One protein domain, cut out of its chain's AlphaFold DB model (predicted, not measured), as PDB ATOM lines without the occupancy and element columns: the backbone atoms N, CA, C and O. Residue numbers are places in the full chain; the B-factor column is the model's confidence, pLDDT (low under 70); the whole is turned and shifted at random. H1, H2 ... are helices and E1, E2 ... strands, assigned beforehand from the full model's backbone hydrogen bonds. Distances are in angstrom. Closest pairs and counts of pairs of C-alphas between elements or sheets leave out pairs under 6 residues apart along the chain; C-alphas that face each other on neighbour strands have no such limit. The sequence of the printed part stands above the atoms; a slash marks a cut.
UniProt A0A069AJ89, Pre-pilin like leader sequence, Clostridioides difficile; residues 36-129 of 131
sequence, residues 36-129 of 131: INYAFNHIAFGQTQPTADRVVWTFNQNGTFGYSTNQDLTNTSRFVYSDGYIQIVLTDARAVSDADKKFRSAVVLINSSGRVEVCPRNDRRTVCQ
ATOM      1  N   ILE A  36      20.079  43.457 -50.016       91.12
ATOM      2  CA  ILE A  36      20.108  42.725 -48.750       91.12
ATOM      3  C   ILE A  36      21.198  43.293 -47.839       91.12
ATOM      4  O   ILE A  36      22.352  43.398 -48.234       91.12
ATOM      5  N   ASN A  37      20.863  43.601 -46.593       90.81
ATOM      6  CA  ASN A  37      21.843  43.756 -45.522       90.81
ATOM      7  C   ASN A  37      22.114  42.388 -44.895       90.81
ATOM      8  O   ASN A  37      21.181  41.611 -44.698       90.81
ATOM      9  N   TYR A  38      23.368  42.092 -44.564       89.88
ATOM     10  CA  TYR A  38      23.739  40.829 -43.934       89.88
ATOM     11  C   TYR A  38      24.579  41.041 -42.674       89.88
ATOM     12  O   TYR A  38      25.398  41.959 -42.607       89.88
ATOM     13  N   ALA A  39      24.393  40.164 -41.693       90.25
ATOM     14  CA  ALA A  39      25.238  40.056 -40.510       90.25
ATOM     15  C   ALA A  39      25.610  38.591 -40.267       90.25
ATOM     16  O   ALA A  39      24.786  37.697 -40.461       90.25
ATOM     17  N   PHE A  40      26.852  38.366 -39.844       91.88
ATOM     18  CA  PHE A  40      27.397  37.052 -39.518       91.88
ATOM     19  C   PHE A  40      27.836  37.067 -38.061       91.88
ATOM     20  O   PHE A  40      28.782  37.773 -37.720       91.88
ATOM     21  N   ASN A  41      27.169  36.298 -37.214       93.50
ATOM     22  CA  ASN A  41      27.429  36.272 -35.779       93.50
ATOM     23  C   ASN A  41      27.771  34.851 -35.347       93.50
ATOM     24  O   ASN A  41      27.193  33.891 -35.849       93.50
ATOM     25  N   HIS A  42      28.676  34.711 -34.393       93.31
ATOM     26  CA  HIS A  42      28.953  33.448 -33.733       93.31
ATOM     27  C   HIS A  42      28.157  33.351 -32.430       93.31
ATOM     28  O   HIS A  42      28.184  34.273 -31.614       93.31
ATOM     29  N   ILE A  43      27.475  32.228 -32.214       93.50
ATOM     30  CA  ILE A  43      26.746  31.911 -30.985       93.50
ATOM     31  C   ILE A  43      27.290  30.588 -30.443       93.50
ATOM     32  O   ILE A  43      27.004  29.532 -31.006       93.50
ATOM     33  N   ALA A  44      28.034  30.656 -29.337       92.00
ATOM     34  CA  ALA A  44      28.610  29.481 -28.680       92.00
ATOM     35  C   ALA A  44      27.538  28.505 -28.152       92.00
ATOM     36  O   ALA A  44      26.391  28.888 -27.887       92.00
ATOM     37  N   PHE A  45      27.903  27.235 -27.942       89.12
ATOM     38  CA  PHE A  45      26.974  26.254 -27.367       89.12
ATOM     39  C   PHE A  45      26.454  26.700 -25.992       89.12
ATOM     40  O   PHE A  45      27.186  27.228 -25.156       89.12
ATOM     41  N   GLY A  46      25.157  26.492 -25.755       88.25
ATOM     42  CA  GLY A  46      24.490  26.918 -24.520       88.25
ATOM     43  C   GLY A  46      24.229  28.424 -24.424       88.25
ATOM     44  O   GLY A  46      23.533  28.848 -23.504       88.25
ATOM     45  N   GLN A  47      24.713  29.229 -25.376       91.69
ATOM     46  CA  GLN A  47      24.426  30.658 -25.436       91.69
ATOM     47  C   GLN A  47      23.197  30.942 -26.300       91.69
ATOM     48  O   GLN A  47      22.874  30.231 -27.250       91.69
ATOM     49  N   THR A  48      22.491  32.017 -25.957       86.19
ATOM     50  CA  THR A  48      21.325  32.509 -26.715       86.19
ATOM     51  C   THR A  48      21.597  33.845 -27.403       86.19
ATOM     52  O   THR A  48      20.758  34.346 -28.159       86.19
ATOM     53  N   GLN A  49      22.764  34.430 -27.135       87.94
ATOM     54  CA  GLN A  49      23.237  35.707 -27.652       87.94
ATOM     55  C   GLN A  49      24.558  35.496 -28.396       87.94
ATOM     56  O   GLN A  49      25.296  34.571 -28.040       87.94
ATOM     57  N   PRO A  50      24.856  36.333 -29.405       90.12
ATOM     58  CA  PRO A  50      26.167  36.341 -30.031       90.12
ATOM     59  C   PRO A  50      27.289  36.469 -29.005       90.12
ATOM     60  O   PRO A  50      27.244  37.320 -28.117       90.12
ATOM     61  N   THR A  51      28.294  35.609 -29.130       90.94
ATOM     62  CA  THR A  51      29.568  35.743 -28.413       90.94
ATOM     63  C   THR A  51      30.615  36.465 -29.257       90.94
ATOM     64  O   THR A  51      31.607  36.945 -28.714       90.94
ATOM     65  N   ALA A  52      30.385  36.577 -30.568       89.19
ATOM     66  CA  ALA A  52      31.117  37.467 -31.457       89.19
ATOM     67  C   ALA A  52      30.243  37.906 -32.640       89.19
ATOM     68  O   ALA A  52      29.503  37.096 -33.199       89.19
ATOM     69  N   ASP A  53      30.397  39.159 -33.060       90.06
ATOM     70  CA  ASP A  53      29.665  39.745 -34.185       90.06
ATOM     71  C   ASP A  53      30.589  40.003 -35.377       90.06
ATOM     72  O   ASP A  53      31.797  40.204 -35.223       90.06
ATOM     73  N   ARG A  54      29.999  40.043 -36.577       87.88
ATOM     74  CA  ARG A  54      30.686  40.300 -37.856       87.88
ATOM     75  C   ARG A  54      31.888  39.377 -38.086       87.88
ATOM     76  O   ARG A  54      32.974  39.818 -38.463       87.88
ATOM     77  N   VAL A  55      31.683  38.089 -37.852       90.75
ATOM     78  CA  VAL A  55      32.720  37.079 -38.047       90.75
ATOM     79  C   VAL A  55      32.883  36.737 -39.525       90.75
ATOM     80  O   VAL A  55      31.914  36.725 -40.287       90.75
ATOM     81  N   VAL A  56      34.107  36.409 -39.924       89.25
ATOM     82  CA  VAL A  56      34.369  35.715 -41.188       89.25
ATOM     83  C   VAL A  56      34.474  34.231 -40.894       89.25
ATOM     84  O   VAL A  56      34.953  33.837 -39.832       89.25
ATOM     85  N   TRP A  57      34.021  33.394 -41.815       87.12
ATOM     86  CA  TRP A  57      33.940  31.965 -41.587       87.12
ATOM     87  C   TRP A  57      34.434  31.140 -42.769       87.12
ATOM     88  O   TRP A  57      34.522  31.632 -43.891       87.12
ATOM     89  N   THR A  58      34.784  29.885 -42.494       84.25
ATOM     90  CA  THR A  58      35.343  28.953 -43.474       84.25
ATOM     91  C   THR A  58      34.924  27.511 -43.199       84.25
ATOM     92  O   THR A  58      34.642  27.132 -42.059       84.25
ATOM     93  N   PHE A  59      34.942  26.697 -44.254       78.81
ATOM     94  CA  PHE A  59      34.902  25.243 -44.154       78.81
ATOM     95  C   PHE A  59      36.325  24.694 -44.169       78.81
ATOM     96  O   PHE A  59      37.113  24.979 -45.070       78.81
ATOM     97  N   ASN A  60      36.649  23.874 -43.178       73.88
ATOM     98  CA  ASN A  60      37.899  23.135 -43.151       73.88
ATOM     99  C   ASN A  60      37.784  21.870 -44.010       73.88
ATOM    100  O   ASN A  60      36.697  21.331 -44.221       73.88
ATOM    101  N   GLN A  61      38.926  21.336 -44.445       70.69
ATOM    102  CA  GLN A  61      38.987  20.119 -45.271       70.69
ATOM    103  C   GLN A  61      38.356  18.887 -44.604       70.69
ATOM    104  O   GLN A  61      37.855  17.999 -45.282       70.69
ATOM    105  N   ASN A  62      38.344  18.834 -43.271       72.81
ATOM    106  CA  ASN A  62      37.703  17.763 -42.505       72.81
ATOM    107  C   ASN A  62      36.179  17.959 -42.336       72.81
ATOM    108  O   ASN A  62      35.568  17.285 -41.510       72.81
ATOM    109  N   GLY A  63      35.573  18.905 -43.063       68.69
ATOM    110  CA  GLY A  63      34.142  19.216 -43.009       68.69
ATOM    111  C   GLY A  63      33.712  20.029 -41.787       68.69
ATOM    112  O   GLY A  63      32.541  20.387 -41.677       68.69
ATOM    113  N   THR A  64      34.634  20.339 -40.871       74.31
ATOM    114  CA  THR A  64      34.334  21.177 -39.706       74.31
ATOM    115  C   THR A  64      34.318  22.648 -40.079       74.31
ATOM    116  O   THR A  64      34.934  23.084 -41.054       74.31
ATOM    117  N   PHE A  65      33.629  23.426 -39.261       82.44
ATOM    118  CA  PHE A  65      33.450  24.841 -39.492       82.44
ATOM    119  C   PHE A  65      34.396  25.672 -38.619       82.44
ATOM    120  O   PHE A  65      34.605  25.359 -37.445       82.44
ATOM    121  N   GLY A  66      34.966  26.738 -39.182       86.38
ATOM    122  CA  GLY A  66      35.828  27.669 -38.460       86.38
ATOM    123  C   GLY A  66      35.399  29.117 -38.645       86.38
ATOM    124  O   GLY A  66      34.824  29.476 -39.669       86.38
ATOM    125  N   TYR A  67      35.700  29.968 -37.667       89.94
ATOM    126  CA  TYR A  67      35.430  31.402 -37.750       89.94
ATOM    127  C   TYR A  67      36.591  32.244 -37.219       89.94
ATOM    128  O   TYR A  67      37.446  31.772 -36.469       89.94
ATOM    129  N   SER A  68      36.623  33.504 -37.633       90.56
ATOM    130  CA  SER A  68      37.546  34.519 -37.147       90.56
ATOM    131  C   SER A  68      36.786  35.809 -36.881       90.56
ATOM    132  O   SER A  68      35.915  36.206 -37.655       90.56
ATOM    133  N   THR A  69      37.124  36.475 -35.783       90.00
ATOM    134  CA  THR A  69      36.651  37.834 -35.492       90.00
ATOM    135  C   THR A  69      37.473  38.894 -36.225       90.00
ATOM    136  O   THR A  69      37.044  40.042 -36.313       90.00
ATOM    137  N   ASN A  70      38.633  38.519 -36.779       87.81
ATOM    138  CA  ASN A  70      39.431  39.397 -37.623       87.81
ATOM    139  C   ASN A  70      38.891  39.378 -39.061       87.81
ATOM    140  O   ASN A  70      38.927  38.345 -39.731       87.81
ATOM    141  N   GLN A  71      38.404  40.528 -39.526       84.56
ATOM    142  CA  GLN A  71      37.882  40.710 -40.884       84.56
ATOM    143  C   GLN A  71      38.990  40.996 -41.910       84.56
ATOM    144  O   GLN A  71      38.788  40.754 -43.099       84.56
ATOM    145  N   ASP A  72      40.168  41.438 -41.464       88.38
ATOM    146  CA  ASP A  72      41.309  41.744 -42.324       88.38
ATOM    147  C   ASP A  72      42.132  40.474 -42.551       88.38
ATOM    148  O   ASP A  72      43.172  40.234 -41.928       88.38
ATOM    149  N   LEU A  73      41.601  39.595 -43.405       83.25
ATOM    150  CA  LEU A  73      42.206  38.295 -43.653       83.25
ATOM    151  C   LEU A  73      43.548  38.416 -44.385       83.25
ATOM    152  O   LEU A  73      43.647  39.010 -45.457       83.25
ATOM    153  N   THR A  74      44.569  37.764 -43.836       86.69
ATOM    154  CA  THR A  74      45.874  37.562 -44.465       86.69
ATOM    155  C   THR A  74      46.117  36.068 -44.685       86.69
ATOM    156  O   THR A  74      45.356  35.210 -44.231       86.69
ATOM    157  N   ASN A  75      47.220  35.720 -45.343       78.81
ATOM    158  CA  ASN A  75      47.652  34.328 -45.500       78.81
ATOM    159  C   ASN A  75      48.009  33.626 -44.172       78.81
ATOM    160  O   ASN A  75      48.180  32.409 -44.162       78.81
ATOM    161  N   THR A  76      48.132  34.366 -43.066       83.19
ATOM    162  CA  THR A  76      48.387  33.828 -41.721       83.19
ATOM    163  C   THR A  76      47.161  33.888 -40.814       83.19
ATOM    164  O   THR A  76      47.253  33.505 -39.641       83.19
ATOM    165  N   SER A  77      46.012  34.337 -41.336       85.88
ATOM    166  CA  SER A  77      44.763  34.359 -40.586       85.88
ATOM    167  C   SER A  77      44.413  32.978 -40.060       85.88
ATOM    168  O   SER A  77      44.451  31.974 -40.771       85.88
ATOM    169  N   ARG A  78      44.053  32.945 -38.780       84.75
ATOM    170  CA  ARG A  78      43.631  31.733 -38.092       84.75
ATOM    171  C   ARG A  78      42.122  31.747 -37.921       84.75
ATOM    172  O   ARG A  78      41.538  32.776 -37.574       84.75
ATOM    173  N   PHE A  79      41.533  30.579 -38.125       88.00
ATOM    174  CA  PHE A  79      40.131  30.309 -37.859       88.00
ATOM    175  C   PHE A  79      40.059  29.359 -36.672       88.00
ATOM    176  O   PHE A  79      40.741  28.333 -36.644       88.00
ATOM    177  N   VAL A  80      39.269  29.725 -35.671       87.56
ATOM    178  CA  VAL A  80      38.991  28.869 -34.519       87.56
ATOM    179  C   VAL A  80      37.839  27.951 -34.899       87.56
ATOM    180  O   VAL A  80      36.911  28.390 -35.580       87.56
ATOM    181  N   TYR A  81      37.893  26.683 -34.487       84.94
ATOM    182  CA  TYR A  81      36.762  25.775 -34.665       84.94
ATOM    183  C   TYR A  81      35.517  26.371 -34.010       84.94
ATOM    184  O   TYR A  81      35.562  26.765 -32.846       84.94
ATOM    185  N   SER A  82      34.426  26.454 -34.769       77.69
ATOM    186  CA  SER A  82      33.172  26.995 -34.256       77.69
ATOM    187  C   SER A  82      32.516  25.983 -33.327       77.69
ATOM    188  O   SER A  82      32.229  24.848 -33.721       77.69
ATOM    189  N   ASP A  83      32.257  26.410 -32.099       85.69
ATOM    190  CA  ASP A  83      31.356  25.750 -31.175       85.69
ATOM    191  C   ASP A  83      29.980  26.431 -31.257       85.69
ATOM    192  O   ASP A  83      29.864  27.647 -31.242       85.69
ATOM    193  N   GLY A  84      28.897  25.668 -31.385       90.12
ATOM    194  CA  GLY A  84      27.562  26.238 -31.572       90.12
ATOM    195  C   GLY A  84      27.234  26.537 -33.032       90.12
ATOM    196  O   GLY A  84      27.156  25.605 -33.843       90.12
ATOM    197  N   TYR A  85      26.948  27.807 -33.334       91.56
ATOM    198  CA  TYR A  85      26.371  28.235 -34.608       91.56
ATOM    199  C   TYR A  85      27.021  29.500 -35.166       91.56
ATOM    200  O   TYR A  85      27.253  30.462 -34.432       91.56
ATOM    201  N   ILE A  86      27.150  29.560 -36.493       92.56
ATOM    202  CA  ILE A  86      27.128  30.836 -37.204       92.56
ATOM    203  C   ILE A  86      25.695  31.188 -37.552       92.56
ATOM    204  O   ILE A  86      25.031  30.487 -38.313       92.56
ATOM    205  N   GLN A  87      25.241  32.303 -37.003       94.06
ATOM    206  CA  GLN A  87      23.998  32.944 -37.365       94.06
ATOM    207  C   GLN A  87      24.248  33.913 -38.519       94.06
ATOM    208  O   GLN A  87      25.041  34.847 -38.410       94.06
ATOM    209  N   ILE A  88      23.534  33.703 -39.616       93.69
ATOM    210  CA  ILE A  88      23.475  34.603 -40.758       93.69
ATOM    211  C   ILE A  88      22.110  35.274 -40.731       93.69
ATOM    212  O   ILE A  88      21.083  34.607 -40.860       93.69
ATOM    213  N   VAL A  89      22.097  36.589 -40.567       93.81
ATOM    214  CA  VAL A  89      20.877  37.394 -40.640       93.81
ATOM    215  C   VAL A  89      20.882  38.118 -41.972       93.81
ATOM    216  O   VAL A  89      21.789  38.900 -42.235       93.81
ATOM    217  N   LEU A  90      19.890  37.842 -42.812       93.75
ATOM    218  CA  LEU A  90      19.683  38.498 -44.100       93.75
ATOM    219  C   LEU A  90      18.444  39.377 -43.991       93.75
ATOM    220  O   LEU A  90      17.368  38.862 -43.715       93.75
ATOM    221  N   THR A  91      18.574  40.674 -44.235       94.44
ATOM    222  CA  THR A  91      17.489  41.649 -44.083       94.44
ATOM    223  C   THR A  91      17.292  42.405 -45.383       94.44
ATOM    224  O   THR A  91      18.262  42.887 -45.961       94.44
ATOM    225  N   ASP A  92      16.048  42.554 -45.839       93.50
ATOM    226  CA  ASP A  92      15.715  43.439 -46.964       93.50
ATOM    227  C   ASP A  92      16.291  44.847 -46.723       93.50
ATOM    228  O   ASP A  92      15.999  45.483 -45.706       93.50
ATOM    229  N   ALA A  93      17.119  45.341 -47.646       92.38
ATOM    230  CA  ALA A  93      17.782  46.637 -47.504       92.38
ATOM    231  C   ALA A  93      16.800  47.821 -47.478       92.38
ATOM    232  O   ALA A  93      17.149  48.898 -46.998       92.38
ATOM    233  N   ARG A  94      15.563  47.623 -47.953       92.62
ATOM    234  CA  ARG A  94      14.489  48.626 -47.914       92.62
ATOM    235  C   ARG A  94      13.725  48.637 -46.587       92.62
ATOM    236  O   ARG A  94      12.854  49.485 -46.407       92.62
ATOM    237  N   ALA A  95      13.999  47.708 -45.670       94.06
ATOM    238  CA  ALA A  95      13.355  47.673 -44.362       94.06
ATOM    239  C   ALA A  95      13.914  48.776 -43.446       94.06
ATOM    240  O   ALA A  95      15.101  48.787 -43.114       94.06
ATOM    241  N   VAL A  96      13.048  49.700 -43.021       91.75
ATOM    242  CA  VAL A  96      13.461  50.897 -42.268       91.75
ATOM    243  C   VAL A  96      13.253  50.717 -40.765       91.75
ATOM    244  O   VAL A  96      14.195  50.898 -39.992       91.75
ATOM    245  N   SER A  97      12.041  50.336 -40.347       94.62
ATOM    246  CA  SER A  97      11.703  50.148 -38.931       94.62
ATOM    247  C   SER A  97      12.196  48.801 -38.393       94.62
ATOM    248  O   SER A  97      12.389  47.852 -39.152       94.62
ATOM    249  N   ASP A  98      12.357  48.674 -37.076       91.00
ATOM    250  CA  ASP A  98      12.790  47.405 -36.467       91.00
ATOM    251  C   ASP A  98      11.759  46.287 -36.658       91.00
ATOM    252  O   ASP A  98      12.117  45.130 -36.880       91.00
ATOM    253  N   ALA A  99      10.468  46.637 -36.651       91.56
ATOM    254  CA  ALA A  99       9.394  45.705 -36.971       91.56
ATOM    255  C   ALA A  99       9.479  45.223 -38.430       91.56
ATOM    256  O   ALA A  99       9.349  44.023 -38.682       91.56
ATOM    257  N   ASP A 100       9.760  46.129 -39.375       93.94
ATOM    258  CA  ASP A 100       9.943  45.773 -40.784       93.94
ATOM    259  C   ASP A 100      11.174  44.902 -40.988       93.94
ATOM    260  O   ASP A 100      11.088  43.897 -41.687       93.94
ATOM    261  N   LYS A 101      12.309  45.254 -40.373       93.25
ATOM    262  CA  LYS A 101      13.545  44.469 -40.483       93.25
ATOM    263  C   LYS A 101      13.328  43.064 -39.944       93.25
ATOM    264  O   LYS A 101      13.624  42.097 -40.638       93.25
ATOM    265  N   LYS A 102      12.692  42.940 -38.775       91.25
ATOM    266  CA  LYS A 102      12.308  41.647 -38.204       91.25
ATOM    267  C   LYS A 102      11.416  40.849 -39.155       91.25
ATOM    268  O   LYS A 102      11.700  39.685 -39.416       91.25
ATOM    269  N   PHE A 103      10.367  41.462 -39.702       91.88
ATOM    270  CA  PHE A 103       9.422  40.788 -40.599       91.88
ATOM    271  C   PHE A 103      10.026  40.411 -41.962       91.88
ATOM    272  O   PHE A 103       9.643  39.400 -42.557       91.88
ATOM    273  N   ARG A 104      10.965  41.219 -42.461       93.94
ATOM    274  CA  ARG A 104      11.630  41.078 -43.766       93.94
ATOM    275  C   ARG A 104      13.041  40.504 -43.652       93.94
ATOM    276  O   ARG A 104      13.867  40.721 -44.539       93.94
ATOM    277  N   SER A 105      13.309  39.779 -42.572       94.00
ATOM    278  CA  SER A 105      14.563  39.066 -42.392       94.00
ATOM    279  C   SER A 105      14.396  37.563 -42.592       94.00
ATOM    280  O   SER A 105      13.315  36.996 -42.415       94.00
ATOM    281  N   ALA A 106      15.495  36.918 -42.959       94.88
ATOM    282  CA  ALA A 106      15.679  35.484 -42.864       94.88
ATOM    283  C   ALA A 106      16.884  35.220 -41.960       94.88
ATOM    284  O   ALA A 106      17.931  35.851 -42.113       94.88
ATOM    285  N   VAL A 107      16.731  34.280 -41.032       95.69
ATOM    286  CA  VAL A 107      17.825  33.814 -40.180       95.69
ATOM    287  C   VAL A 107      18.219  32.418 -40.636       95.69
ATOM    288  O   VAL A 107      17.372  31.536 -40.778       95.69
ATOM    289  N   VAL A 108      19.507  32.229 -40.886       94.75
ATOM    290  CA  VAL A 108      20.099  30.949 -41.269       94.75
ATOM    291  C   VAL A 108      21.153  30.592 -40.235       94.75
ATOM    292  O   VAL A 108      21.953  31.438 -39.848       94.75
ATOM    293  N   LEU A 109      21.156  29.346 -39.783       93.62
ATOM    294  CA  LEU A 109      22.152  28.816 -38.867       93.62
ATOM    295  C   LEU A 109      23.032  27.816 -39.603       93.62
ATOM    296  O   LEU A 109      22.529  26.932 -40.294       93.62
ATOM    297  N   ILE A 110      24.341  27.927 -39.415       90.62
ATOM    298  CA  ILE A 110      25.303  26.883 -39.762       90.62
ATOM    299  C   ILE A 110      25.834  26.332 -38.449       90.62
ATOM    300  O   ILE A 110      26.411  27.082 -37.665       90.62
ATOM    301  N   ASN A 111      25.609  25.052 -38.171       88.69
ATOM    302  CA  ASN A 111      26.139  24.435 -36.956       88.69
ATOM    303  C   ASN A 111      27.620  24.028 -37.125       88.69
ATOM    304  O   ASN A 111      28.173  24.067 -38.226       88.69
ATOM    305  N   SER A 112      28.252  23.572 -36.043       81.50
ATOM    306  CA  SER A 112      29.663  23.145 -36.041       81.50
ATOM    307  C   SER A 112      30.006  22.017 -37.032       81.50
ATOM    308  O   SER A 112      31.162  21.888 -37.440       81.50
ATOM    309  N   SER A 113      29.018  21.219 -37.457       81.62
ATOM    310  CA  SER A 113      29.179  20.171 -38.474       81.62
ATOM    311  C   SER A 113      28.992  20.679 -39.910       81.62
ATOM    312  O   SER A 113      28.883  19.870 -40.827       81.62
ATOM    313  N   GLY A 114      28.829  21.990 -40.109       80.81
ATOM    314  CA  GLY A 114      28.556  22.584 -41.416       80.81
ATOM    315  C   GLY A 114      27.125  22.392 -41.926       80.81
ATOM    316  O   GLY A 114      26.831  22.743 -43.070       80.81
ATOM    317  N   ARG A 115      26.208  21.845 -41.115       86.31
ATOM    318  CA  ARG A 115      24.806  21.672 -41.509       86.31
ATOM    319  C   ARG A 115      24.094  23.015 -41.443       86.31
ATOM    320  O   ARG A 115      24.123  23.692 -40.415       86.31
ATOM    321  N   VAL A 116      23.413  23.344 -42.535       90.00
ATOM    322  CA  VAL A 116      22.640  24.577 -42.682       90.00
ATOM    323  C   VAL A 116      21.180  24.337 -42.300       90.00
ATOM    324  O   VAL A 116      20.565  23.359 -42.728       90.00
ATOM    325  N   GLU A 117      20.620  25.252 -41.521       94.06
ATOM    326  CA  GLU A 117      19.211  25.314 -41.155       94.06
ATOM    327  C   GLU A 117      18.671  26.721 -41.444       94.06
ATOM    328  O   GLU A 117      19.226  27.712 -40.979       94.06
ATOM    329  N   VAL A 118      17.571  26.821 -42.193       95.94
ATOM    330  CA  VAL A 118      16.828  28.081 -42.336       95.94
ATOM    331  C   VAL A 118      15.773  28.129 -41.240       95.94
ATOM    332  O   VAL A 118      14.906  27.257 -41.183       95.94
ATOM    333  N   CYS A 119      15.831  29.144 -40.384       95.69
ATOM    334  CA  CYS A 119      14.890  29.296 -39.285       95.69
ATOM    335  C   CYS A 119      13.484  29.640 -39.812       95.69
ATOM    336  O   CYS A 119      13.317  30.629 -40.535       95.69
ATOM    337  N   PRO A 120      12.447  28.868 -39.440       93.50
ATOM    338  CA  PRO A 120      11.063  29.215 -39.745       93.50
ATOM    339  C   PRO A 120      10.656  30.557 -39.125       93.50
ATOM    340  O   PRO A 120      11.108  30.926 -38.044       93.50
ATOM    341  N   ARG A 121       9.713  31.271 -39.753       86.94
ATOM    342  CA  ARG A 121       9.228  32.571 -39.241       86.94
ATOM    343  C   ARG A 121       8.626  32.504 -37.833       86.94
ATOM    344  O   ARG A 121       8.627  33.502 -37.122       86.94
ATOM    345  N   ASN A 122       8.066  31.360 -37.454       89.00
ATOM    346  CA  ASN A 122       7.451  31.123 -36.149       89.00
ATOM    347  C   ASN A 122       8.389  30.406 -35.163       89.00
ATOM    348  O   ASN A 122       7.925  29.937 -34.120       89.00
ATOM    349  N   ASP A 123       9.682  30.308 -35.481       93.00
ATOM    350  CA  ASP A 123      10.660  29.706 -34.588       93.00
ATOM    351  C   ASP A 123      10.787  30.518 -33.291       93.00
ATOM    352  O   ASP A 123      10.912  31.747 -33.285       93.00
ATOM    353  N   ARG A 124      10.720  29.813 -32.162       90.94
ATOM    354  CA  ARG A 124      10.762  30.411 -30.822       90.94
ATOM    355  C   ARG A 124      12.153  30.382 -30.199       90.94
ATOM    356  O   ARG A 124      12.341  30.995 -29.152       90.94
ATOM    357  N   ARG A 125      13.120  29.688 -30.803       92.25
ATOM    358  CA  ARG A 125      14.505  29.672 -30.330       92.25
ATOM    359  C   ARG A 125      15.098  31.064 -30.514       92.25
ATOM    360  O   ARG A 125      15.094  31.599 -31.617       92.25
ATOM    361  N   THR A 126      15.679  31.627 -29.459       91.88
ATOM    362  CA  THR A 126      16.295  32.965 -29.489       91.88
ATOM    363  C   THR A 126      17.368  33.102 -30.574       91.88
ATOM    364  O   THR A 126      17.506  34.164 -31.172       91.88
ATOM    365  N   VAL A 127      18.098  32.021 -30.866       92.06
ATOM    366  CA  VAL A 127      19.120  31.971 -31.930       92.06
ATOM    367  C   VAL A 127      18.534  32.075 -33.344       92.06
ATOM    368  O   VAL A 127      19.241  32.444 -34.272       92.06
ATOM    369  N   CYS A 128      17.244  31.790 -33.514       93.62
ATOM    370  CA  CYS A 128      16.531  31.886 -34.787       93.62
ATOM    371  C   CYS A 128      15.794  33.216 -34.978       93.62
ATOM    372  O   CYS A 128      15.124  33.412 -35.991       93.62
ATOM    373  N   GLN A 129      15.888  34.128 -34.012       90.38
ATOM    374  CA  GLN A 129      15.207  35.412 -34.072       90.38
ATOM    375  C   GLN A 129      16.134  36.493 -34.620       90.38
ATOM    376  O   GLN A 129      17.315  36.552 -34.273       90.38
TER     377      GLN A 129
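This is residues 36 to 129 of the 131 residues of the protein "Pre-pilin like leader sequence" of Clostridioides difficile (UniProt A0A069AJ89). A twisted antiparallel sheet, E1, E4, E5 and E6 side by side, makes the body; the small E2 and E3 hairpin sits past one end of its long strands, and the short helix H1 sits at the other end. Residues 69 to 84 loop out beyond the hairpin, and residues 124 to 129 fold back over one face of the sheet. The 94 printed residues hold six named strands and one named helix, in the order E1 E2 E3 E4 H1 E5 E6; the class is mostly strand, though under half of the residues are in named elements. The whole is compact, with a radius of gyration of the C-alphas of 13.8 A, and its outline is elongated, spanning 40 by 26 by 20 A.

Start with E1, residues 36 to 43, an edge strand, and find E4, residues 85 to 92, antiparallel beside it at 161 degrees; N 37 and O 91 are 2.8 A apart, within hydrogen-bond range. On the other side of E4 is E5, residues 105 to 111, antiparallel at 163 degrees, with N 88 and O 108 at 2.8 A. E5 forms a hairpin with the other edge strand, E6, residues 116 to 118, where N 109 and O 117 are 2.8 A apart. This sheet is twisted, its C-alphas lying up to 4.2 A off the best plane. E2, residues 56 to 59, and E3, residues 65 to 68, are a hairpin of their own, with N 58 and O 66 at 2.9 A. Look for its closest C-alphas to E1: Phe 40 and Val 56 are 7.3 A apart. E2 and E4 are only just apart, 8.2 A at the closest. H1, residues 98 to 103, only grazes the four-stranded sheet with residues 100 to 103; its closest C-alphas to E4 are those of Thr 91 and Lys 101, 6.0 A apart. Every O i to N i+4 pair in H1 is within hydrogen-bond range.

Find C-alpha 36 at (20.108, 42.725, -48.750); from there E1 runs 21.8 A to C-alpha 43. E2 and E3 are 10.9 A and 10.8 A long. E4 runs 22.3 A from C-alpha 85 at (26.371, 28.235, -34.608). H1 is 8.5 A long, E5 19.4 A, and E6 6.8 A, ending at C-alpha 118 at (16.828, 28.081, -42.336).

The farthest C-alphas, those of Asn 62 and Ser 97, are 41.7 A apart. The printed part has no cut. Two links are long, E1 to E2 with 12 residues and E3 to E4 with 16. Mean pLDDT of the printed part is 88.9, and residue 63 is under 70.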